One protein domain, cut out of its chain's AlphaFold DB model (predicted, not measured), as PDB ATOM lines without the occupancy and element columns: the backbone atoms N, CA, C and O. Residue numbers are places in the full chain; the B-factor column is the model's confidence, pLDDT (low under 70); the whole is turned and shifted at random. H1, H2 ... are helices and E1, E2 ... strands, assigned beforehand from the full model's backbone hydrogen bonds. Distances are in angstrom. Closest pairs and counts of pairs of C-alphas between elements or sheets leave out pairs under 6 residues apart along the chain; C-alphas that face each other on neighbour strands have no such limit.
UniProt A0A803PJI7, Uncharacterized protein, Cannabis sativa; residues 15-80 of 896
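This is residues 15 to 80 of the 896 residues of an uncharacterized protein of Cannabis sativa (UniProt A0A803PJI7). One strongly twisted, curled sheet of four strands makes the body; at residue 39 E2 bends, and its far part turns away with E3 as a hairpin, while a long link, residues 51 to 61, leads from E3 round to E4 at the other edge. The short helix H1 sits beside the sheet, and from the end of E4 the helix H2 leads away, its residues 71 to 80 sticking out free. The printed part has 66 residues with four named strands and two named helices, in the order E1, H1, E2, E3, E4, H2; the sheet runs E3, E2, E1, E4, antiparallel throughout, and the class is mixed, helices and strands. The whole is loose, with a radius of gyration of the C-alphas of 13.6 A and spans of 39 by 31 by 19 A.

Begin with E1, residues 15 to 19, an inner strand. Beside it look for E4, residues 62 to 68, an edge strand antiparallel to it at 163 degrees; N 17 and O 64 are 2.9 A apart, within hydrogen-bond range, and C-alphas 16 and 65 face each other at 4.6 A. H1, residues 26 to 30, only grazes the sheet with its residues 26 to 29; the closest C-alphas of E1 and H1, those of Thr 19 and Leu 29, are 8.0 A apart. E2, residues 33 to 42, is the other antiparallel neighbour of E1, at 121 degrees, with N 18 and O 34 2.8 A apart; it bends by 67 degrees at residue 39. E3, residues 45 to 50, forms a hairpin with E2, antiparallel at 141 degrees; N 47 and O 40 are 2.9 A apart. The edge strands E3 and E4 are apart. H2, residues 70 to 80, is not on the sheet, and it is apart from E1, E2, E3 and H1. In H2 every O i to N i+4 pair is within hydrogen-bond range; in H1 0 of 1 is, beside 2 of 2 O i to N i+3 pairs.

Find C-alpha 15 at (-74.044, -26.978, 43.481), where E1 begins; it runs 13.4 A to residue 19. H1 measures 8.1 A. E2 runs 24.5 A to C-alpha 42 at (-91.209, -29.883, 42.897), E3 runs 15.4 A and E4 17.6 A. H2 runs 15.1 A to C-alpha 80 at (-66.592, -46.209, 40.463).

The C-alphas of Asn 58 and Leu 79, the two farthest apart, are 41.4 A from each other. The printed part has no cut, and its one long link is E3 to E4, with 11 residues between them. The mean pLDDT of the printed part is 84.5; look for values under 70 at residues 30 to 31 and 56 to 59.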
ATOM      1  N   LEU A  15     -74.801 -27.282  42.281       93.69
ATOM      2  CA  LEU A  15     -74.044 -26.978  43.481       93.69
ATOM      3  C   LEU A  15     -74.224 -25.493  43.791       93.69
ATOM      4  O   LEU A  15     -73.892 -24.631  42.969       93.69
ATOM      5  N   ILE A  16     -74.744 -25.201  44.977       91.94
ATOM      6  CA  ILE A  16     -75.032 -23.849  45.445       91.94
ATOM      7  C   ILE A  16     -74.272 -23.551  46.739       91.94
ATOM      8  O   ILE A  16     -74.020 -24.441  47.552       91.94
ATOM      9  N   ALA A  17     -73.924 -22.284  46.943       90.69
ATOM     10  CA  ALA A  17     -73.499 -21.765  48.237       90.69
ATOM     11  C   ALA A  17     -74.684 -21.068  48.914       90.69
ATOM     12  O   ALA A  17     -75.297 -20.182  48.320       90.69
ATOM     13  N   ILE A  18     -74.994 -21.467  50.146       89.12
ATOM     14  CA  ILE A  18     -76.053 -20.890  50.974       89.12
ATOM     15  C   ILE A  18     -75.423 -19.950  51.996       89.12
ATOM     16  O   ILE A  18     -74.505 -20.352  52.717       89.12
ATOM     17  N   THR A  19     -75.927 -18.722  52.077       87.62
ATOM     18  CA  THR A  19     -75.461 -17.689  53.009       87.62
ATOM     19  C   THR A  19     -76.634 -17.021  53.723       87.62
ATOM     20  O   THR A  19     -77.728 -16.906  53.174       87.62
ATOM     21  N   SER A  20     -76.403 -16.530  54.941       83.81
ATOM     22  CA  SER A  20     -77.370 -15.698  55.678       83.81
ATOM     23  C   SER A  20     -77.321 -14.217  55.283       83.81
ATOM     24  O   SER A  20     -78.230 -13.451  55.588       83.81
ATOM     25  N   VAL A  21     -76.263 -13.794  54.582       81.38
ATOM     26  CA  VAL A  21     -76.069 -12.417  54.106       81.38
ATOM     27  C   VAL A  21     -76.062 -12.402  52.586       81.38
ATOM     28  O   VAL A  21     -75.395 -13.231  51.966       81.38
ATOM     29  N   LYS A  22     -76.772 -11.441  51.981       84.44
ATOM     30  CA  LYS A  22     -76.819 -11.268  50.526       84.44
ATOM     31  C   LYS A  22     -75.426 -10.917  49.985       84.44
ATOM     32  O   LYS A  22     -74.951  -9.812  50.263       84.44
ATOM     33  N   PRO A  23     -74.796 -11.784  49.177       79.56
ATOM     34  CA  PRO A  23     -73.510 -11.468  48.579       79.56
ATOM     35  C   PRO A  23     -73.700 -10.414  47.480       79.56
ATOM     36  O   PRO A  23     -74.588 -10.524  46.632       79.56
ATOM     37  N   ARG A  24     -72.873  -9.369  47.504       80.88
ATOM     38  CA  ARG A  24     -72.766  -8.330  46.467       80.88
ATOM     39  C   ARG A  24     -71.650  -8.650  45.473       80.88
ATOM     40  O   ARG A  24     -71.704  -8.203  44.332       80.88
ATOM     41  N   SER A  25     -70.657  -9.428  45.893       76.19
ATOM     42  CA  SER A  25     -69.531  -9.881  45.083       76.19
ATOM     43  C   SER A  25     -69.125 -11.318  45.426       76.19
ATOM     44  O   SER A  25     -69.472 -11.839  46.485       76.19
ATOM     45  N   VAL A  26     -68.344 -11.962  44.550       72.00
ATOM     46  CA  VAL A  26     -67.773 -13.299  44.814       72.00
ATOM     47  C   VAL A  26     -66.874 -13.290  46.059       72.00
ATOM     48  O   VAL A  26     -66.829 -14.281  46.779       72.00
ATOM     49  N   ASN A  27     -66.229 -12.160  46.367       73.69
ATOM     50  CA  ASN A  27     -65.378 -12.018  47.552       73.69
ATOM     51  C   ASN A  27     -66.184 -12.066  48.864       73.69
ATOM     52  O   ASN A  27     -65.635 -12.371  49.921       73.69
ATOM     53  N   ASP A  28     -67.495 -11.820  48.815       73.62
ATOM     54  CA  ASP A  28     -68.350 -11.889  50.004       73.62
ATOM     55  C   ASP A  28     -68.588 -13.344  50.442       73.62
ATOM     56  O   ASP A  28     -68.925 -13.596  51.598       73.62
ATOM     57  N   LEU A  29     -68.327 -14.315  49.554       73.31
ATOM     58  CA  LEU A  29     -68.383 -15.750  49.846       73.31
ATOM     59  C   LEU A  29     -67.196 -16.245  50.688       73.31
ATOM     60  O   LEU A  29     -67.100 -17.434  50.959       73.31
ATOM     61  N   HIS A  30     -66.291 -15.377  51.149       66.06
ATOM     62  CA  HIS A  30     -65.232 -15.775  52.084       66.06
ATOM     63  C   HIS A  30     -65.714 -15.923  53.539       66.06
ATOM     64  O   HIS A  30     -64.973 -16.444  54.372       66.06
ATOM     65  N   ARG A  31     -66.937 -15.485  53.871       62.91
ATOM     66  CA  ARG A  31     -67.481 -15.527  55.239       62.91
ATOM     67  C   ARG A  31     -68.752 -16.385  55.292       62.91
ATOM     68  O   ARG A  31     -69.721 -16.081  54.613       62.91
ATOM     69  N   HIS A  32     -68.729 -17.433  56.124       73.88
ATOM     70  CA  HIS A  32     -69.873 -18.260  56.553       73.88
ATOM     71  C   HIS A  32     -70.879 -18.652  55.450       73.88
ATOM     72  O   HIS A  32     -72.012 -18.168  55.426       73.88
ATOM     73  N   PHE A  33     -70.488 -19.586  54.578       85.62
ATOM     74  CA  PHE A  33     -71.395 -20.236  53.626       85.62
ATOM     75  C   PHE A  33     -71.436 -21.752  53.838       85.62
ATOM     76  O   PHE A  33     -70.462 -22.360  54.287       85.62
ATOM     77  N   VAL A  34     -72.561 -22.368  53.481       89.69
ATOM     78  CA  VAL A  34     -72.724 -23.826  53.432       89.69
ATOM     79  C   VAL A  34     -72.898 -24.238  51.981       89.69
ATOM     80  O   VAL A  34     -73.767 -23.723  51.283       89.69
ATOM     81  N   ILE A  35     -72.074 -25.173  51.512       92.31
ATOM     82  CA  ILE A  35     -72.259 -25.760  50.182       92.31
ATOM     83  C   ILE A  35     -73.415 -26.753  50.261       92.31
ATOM     84  O   ILE A  35     -73.443 -27.579  51.178       92.31
ATOM     85  N   ALA A  36     -74.334 -26.701  49.306       92.19
ATOM     86  CA  ALA A  36     -75.404 -27.675  49.160       92.19
ATOM     87  C   ALA A  36     -75.580 -28.089  47.698       92.19
ATOM     88  O   ALA A  36     -75.303 -27.319  46.781       92.19
ATOM     89  N   SER A  37     -76.046 -29.314  47.488       93.50
ATOM     90  CA  SER A  37     -76.425 -29.840  46.182       93.50
ATOM     91  C   SER A  37     -77.945 -29.913  46.074       93.50
ATOM     92  O   SER A  37     -78.605 -30.455  46.958       93.50
ATOM     93  N   VAL A  38     -78.503 -29.386  44.990       92.62
ATOM     94  CA  VAL A  38     -79.932 -29.475  44.678       92.62
ATOM     95  C   VAL A  38     -80.265 -30.900  44.233       92.62
ATOM     96  O   VAL A  38     -79.698 -31.381  43.257       92.62
ATOM     97  N   GLN A  39     -81.182 -31.566  44.938       90.19
ATOM     98  CA  GLN A  39     -81.617 -32.947  44.660       90.19
ATOM     99  C   GLN A  39     -82.911 -33.012  43.837       90.19
ATOM    100  O   GLN A  39     -83.183 -33.998  43.158       90.19
ATOM    101  N   GLY A  40     -83.730 -31.964  43.896       84.06
ATOM    102  CA  GLY A  40     -85.001 -31.918  43.186       84.06
ATOM    103  C   GLY A  40     -85.740 -30.610  43.416       84.06
ATOM    104  O   GLY A  40     -85.552 -29.950  44.438       84.06
ATOM    105  N   VAL A  41     -86.578 -30.252  42.447       82.12
ATOM    106  CA  VAL A  41     -87.478 -29.100  42.515       82.12
ATOM    107  C   VAL A  41     -88.872 -29.596  42.161       82.12
ATOM    108  O   VAL A  41     -89.065 -30.136  41.071       82.12
ATOM    109  N   LYS A  42     -89.820 -29.463  43.087       82.25
ATOM    110  CA  LYS A  42     -91.209 -29.883  42.897       82.25
ATOM    111  C   LYS A  42     -92.135 -28.882  43.580       82.25
ATOM    112  O   LYS A  42     -91.912 -28.586  44.747       82.25
ATOM    113  N   ASP A  43     -93.134 -28.379  42.857       75.19
ATOM    114  CA  ASP A  43     -94.183 -27.492  43.387       75.19
ATOM    115  C   ASP A  43     -93.614 -26.322  44.224       75.19
ATOM    116  O   ASP A  43     -93.977 -26.126  45.379       75.19
ATOM    117  N   ASP A  44     -92.638 -25.599  43.653       79.38
ATOM    118  CA  ASP A  44     -91.860 -24.505  44.274       79.38
ATOM    119  C   ASP A  44     -91.011 -24.872  45.513       79.38
ATOM    120  O   ASP A  44     -90.314 -24.022  46.074       79.38
ATOM    121  N   VAL A  45     -90.958 -26.150  45.895       86.12
ATOM    122  CA  VAL A  45     -90.077 -26.672  46.947       86.12
ATOM    123  C   VAL A  45     -88.764 -27.170  46.344       86.12
ATOM    124  O   VAL A  45     -88.743 -28.014  45.445       86.12
ATOM    125  N   VAL A  46     -87.641 -26.682  46.877       88.19
ATOM    126  CA  VAL A  46     -86.287 -27.109  46.494       88.19
ATOM    127  C   VAL A  46     -85.714 -28.017  47.578       88.19
ATOM    128  O   VAL A  46     -85.519 -27.596  48.715       88.19
ATOM    129  N   THR A  47     -85.406 -29.262  47.222       91.06
ATOM    130  CA  THR A  47     -84.758 -30.219  48.130       91.06
ATOM    131  C   THR A  47     -83.242 -30.097  48.016       91.06
ATOM    132  O   THR A  47     -82.691 -30.165  46.913       91.06
ATOM    133  N   LEU A  48     -82.559 -29.932  49.150       91.19
ATOM    134  CA  LEU A  48     -81.120 -29.680  49.221       91.19
ATOM    135  C   LEU A  48     -80.415 -30.746  50.063       91.19
ATOM    136  O   LEU A  48     -80.866 -31.084  51.153       91.19
ATOM    137  N   LEU A  49     -79.264 -31.209  49.583       92.25
ATOM    138  CA  LEU A  49     -78.300 -31.986  50.351       92.25
ATOM    139  C   LEU A  49     -77.143 -31.068  50.746       92.25
ATOM    140  O   LEU A  49     -76.302 -30.729  49.910       92.25
ATOM    141  N   SER A  50     -77.114 -30.622  51.999       91.25
ATOM    142  CA  SER A  50     -76.076 -29.718  52.492       91.25
ATOM    143  C   SER A  50     -74.841 -30.473  52.988       91.25
ATOM    144  O   SER A  50     -74.921 -31.563  53.542       91.25
ATOM    145  N   SER A  51     -73.672 -29.858  52.810       91.19
ATOM    146  CA  SER A  51     -72.386 -30.381  53.297       91.19
ATOM    147  C   SER A  51     -72.282 -30.402  54.826       91.19
ATOM    148  O   SER A  51     -71.506 -31.175  55.381       91.19
ATOM    149  N   LYS A  52     -73.040 -29.531  55.503       88.44
ATOM    150  CA  LYS A  52     -73.140 -29.401  56.961       88.44
ATOM    151  C   LYS A  52     -74.567 -28.979  57.341       88.44
ATOM    152  O   LYS A  52     -75.276 -28.455  56.473       88.44
ATOM    153  N   PRO A  53     -74.996 -29.164  58.603       85.25
ATOM    154  CA  PRO A  53     -76.268 -28.629  59.080       85.25
ATOM    155  C   PRO A  53     -76.370 -27.118  58.840       85.25
ATOM    156  O   PRO A  53     -75.410 -26.376  59.059       85.25
ATOM    157  N   ILE A  54     -77.533 -26.667  58.372       82.06
ATOM    158  CA  ILE A  54     -77.817 -25.250  58.139       82.06
ATOM    159  C   ILE A  54     -78.312 -24.663  59.466       82.06
ATOM    160  O   ILE A  54     -79.471 -24.827  59.819       82.06
ATOM    161  N   LEU A  55     -77.420 -24.009  60.216       75.25
ATOM    162  CA  LEU A  55     -77.688 -23.486  61.569       75.25
ATOM    163  C   LEU A  55     -78.297 -22.069  61.581       75.25
ATOM    164  O   LEU A  55     -78.219 -21.356  62.577       75.25
ATOM    165  N   PHE A  56     -78.850 -21.617  60.458       69.38
ATOM    166  CA  PHE A  56     -79.413 -20.276  60.327       69.38
ATOM    167  C   PHE A  56     -80.892 -20.293  60.744       69.38
ATOM    168  O   PHE A  56     -81.775 -20.474  59.908       69.38
ATOM    169  N   GLU A  57     -81.183 -20.132  62.034       57.31
ATOM    170  CA  GLU A  57     -82.569 -20.076  62.518       57.31
ATOM    171  C   GLU A  57     -83.267 -18.774  62.065       57.31
ATOM    172  O   GLU A  57     -82.726 -17.678  62.216       57.31
ATOM    173  N   ASN A  58     -84.466 -18.896  61.476       57.72
ATOM    174  CA  ASN A  58     -85.408 -17.811  61.141       57.72
ATOM    175  C   ASN A  58     -84.869 -16.614  60.321       57.72
ATOM    176  O   ASN A  58     -85.373 -15.497  60.450       57.72
ATOM    177  N   SER A  59     -83.890 -16.823  59.437       66.88
ATOM    178  CA  SER A  59     -83.344 -15.764  58.569       66.88
ATOM    179  C   SER A  59     -83.590 -16.030  57.082       66.88
ATOM    180  O   SER A  59     -83.667 -17.173  56.636       66.88
ATOM    181  N   ILE A  60     -83.720 -14.954  56.296       81.12
ATOM    182  CA  ILE A  60     -83.759 -15.036  54.830       81.12
ATOM    183  C   ILE A  60     -82.412 -15.586  54.352       81.12
ATOM    184  O   ILE A  60     -81.371 -14.966  54.567       81.12
ATOM    185  N   LEU A  61     -82.445 -16.737  53.683       86.00
ATOM    186  CA  LEU A  61     -81.265 -17.361  53.096       86.00
ATOM    187  C   LEU A  61     -81.076 -16.916  51.650       86.00
ATOM    188  O   LEU A  61     -82.027 -16.806  50.875       86.00
ATOM    189  N   PHE A  62     -79.822 -16.708  51.270       86.69
ATOM    190  CA  PHE A  62     -79.416 -16.411  49.905       86.69
ATOM    191  C   PHE A  62     -78.687 -17.618  49.324       86.69
ATOM    192  O   PHE A  62     -77.845 -18.223  49.985       86.69
ATOM    193  N   ALA A  63     -79.001 -17.959  48.076       87.38
ATOM    194  CA  ALA A  63     -78.343 -19.028  47.339       87.38
ATOM    195  C   ALA A  63     -77.559 -18.450  46.158       87.38
ATOM    196  O   ALA A  63     -78.089 -17.659  45.374       87.38
ATOM    197  N   VAL A  64     -76.306 -18.871  46.011       88.75
ATOM    198  CA  VAL A  64     -75.450 -18.533  44.871       88.75
ATOM    199  C   VAL A  64     -75.153 -19.795  44.083       88.75
ATOM    200  O   VAL A  64     -74.568 -20.737  44.614       88.75
ATOM    201  N   TYR A  65     -75.535 -19.807  42.809       90.25
ATOM    202  CA  TYR A  65     -75.177 -20.879  41.885       90.25
ATOM    203  C   TYR A  65     -73.664 -20.915  41.652       90.25
ATOM    204  O   TYR A  65     -73.064 -19.898  41.297       90.25
ATOM    205  N   LEU A  66     -73.059 -22.093  41.823       89.12
ATOM    206  CA  LEU A  66     -71.638 -22.316  41.565       89.12
ATOM    207  C   LEU A  66     -71.441 -23.051  40.236       89.12
ATOM    208  O   LEU A  66     -70.793 -22.539  39.321       89.12
ATOM    209  N   ILE A  67     -71.980 -24.269  40.133       90.56
ATOM    210  CA  ILE A  67     -71.820 -25.149  38.972       90.56
ATOM    211  C   ILE A  67     -72.850 -26.284  39.008       90.56
ATOM    212  O   ILE A  67     -73.171 -26.786  40.080       90.56
ATOM    213  N   ASN A  68     -73.311 -26.755  37.852       90.25
ATOM    214  CA  ASN A  68     -74.049 -28.012  37.758       90.25
ATOM    215  C   ASN A  68     -73.087 -29.216  37.728       90.25
ATOM    216  O   ASN A  68     -72.188 -29.292  36.886       90.25
ATOM    217  N   MET A  69     -73.278 -30.167  38.643       91.12
ATOM    218  CA  MET A  69     -72.393 -31.315  38.850       91.12
ATOM    219  C   MET A  69     -72.826 -32.589  38.119       91.12
ATOM    220  O   MET A  69     -72.094 -33.574  38.187       91.12
ATOM    221  N   ASN A  70     -73.940 -32.595  37.376       89.56
ATOM    222  CA  ASN A  70     -74.491 -33.821  36.780       89.56
ATOM    223  C   ASN A  70     -73.481 -34.580  35.916       89.56
ATOM    224  O   ASN A  70     -73.319 -35.785  36.082       89.56
ATOM    225  N   THR A  71     -72.760 -33.890  35.030       89.56
ATOM    226  CA  THR A  71     -71.742 -34.543  34.192       89.56
ATOM    227  C   THR A  71     -70.618 -35.143  35.038       89.56
ATOM    228  O   THR A  71     -70.226 -36.278  34.795       89.56
ATOM    229  N   ASN A  72     -70.142 -34.436  36.069       91.75
ATOM    230  CA  ASN A  72     -69.092 -34.949  36.957       91.75
ATOM    231  C   ASN A  72     -69.571 -36.166  37.762       91.75
ATOM    232  O   ASN A  72     -68.834 -37.138  37.881       91.75
ATOM    233  N   ILE A  73     -70.808 -36.137  38.268       91.44
ATOM    234  CA  ILE A  73     -71.420 -37.252  39.003       91.44
ATOM    235  C   ILE A  73     -71.574 -38.472  38.091       91.44
ATOM    236  O   ILE A  73     -71.198 -39.570  38.485       91.44
ATOM    237  N   ARG A  74     -72.056 -38.286  36.856       93.44
ATOM    238  CA  ARG A  74     -72.209 -39.368  35.869       93.44
ATOM    239  C   ARG A  74     -70.865 -40.000  35.494       93.44
ATOM    240  O   ARG A  74     -70.764 -41.222  35.452       93.44
ATOM    241  N   ILE A  75     -69.824 -39.187  35.284       93.50
ATOM    242  CA  ILE A  75     -68.451 -39.680  35.071       93.50
ATOM    243  C   ILE A  75     -67.980 -40.472  36.295       93.50
ATOM    244  O   ILE A  75     -67.498 -41.591  36.153       93.50
ATOM    245  N   TRP A  76     -68.134 -39.909  37.495       93.19
ATOM    246  CA  TRP A  76     -67.717 -40.561  38.734       93.19
ATOM    247  C   TRP A  76     -68.406 -41.914  38.916       93.19
ATOM    248  O   TRP A  76     -67.742 -42.907  39.199       93.19
ATOM    249  N   GLN A  77     -69.716 -41.981  38.679       91.50
ATOM    250  CA  GLN A  77     -70.489 -43.220  38.728       91.50
ATOM    251  C   GLN A  77     -69.979 -44.247  37.715       91.50
ATOM    252  O   GLN A  77     -69.803 -45.404  38.083       91.50
ATOM    253  N   ALA A  78     -69.690 -43.849  36.473       91.12
ATOM    254  CA  ALA A  78     -69.136 -44.757  35.467       91.12
ATOM    255  C   ALA A  78     -67.760 -45.315  35.884       91.12
ATOM    256  O   ALA A  78     -67.475 -46.494  35.691       91.12
ATOM    257  N   LEU A  79     -66.916 -44.493  36.515       90.81
ATOM    258  CA  LEU A  79     -65.577 -44.902  36.952       90.81
ATOM    259  C   LEU A  79     -65.559 -45.725  38.253       90.81
ATOM    260  O   LEU A  79     -64.601 -46.460  38.472       90.81
ATOM    261  N   THR A  80     -66.569 -45.591  39.117       90.31
ATOM    262  CA  THR A  80     -66.592 -46.209  40.463       90.31
ATOM    263  C   THR A  80     -67.624 -47.320  40.645       90.31
ATOM    264  O   THR A  80     -67.609 -47.987  41.677       90.31
TER     265      THR A  80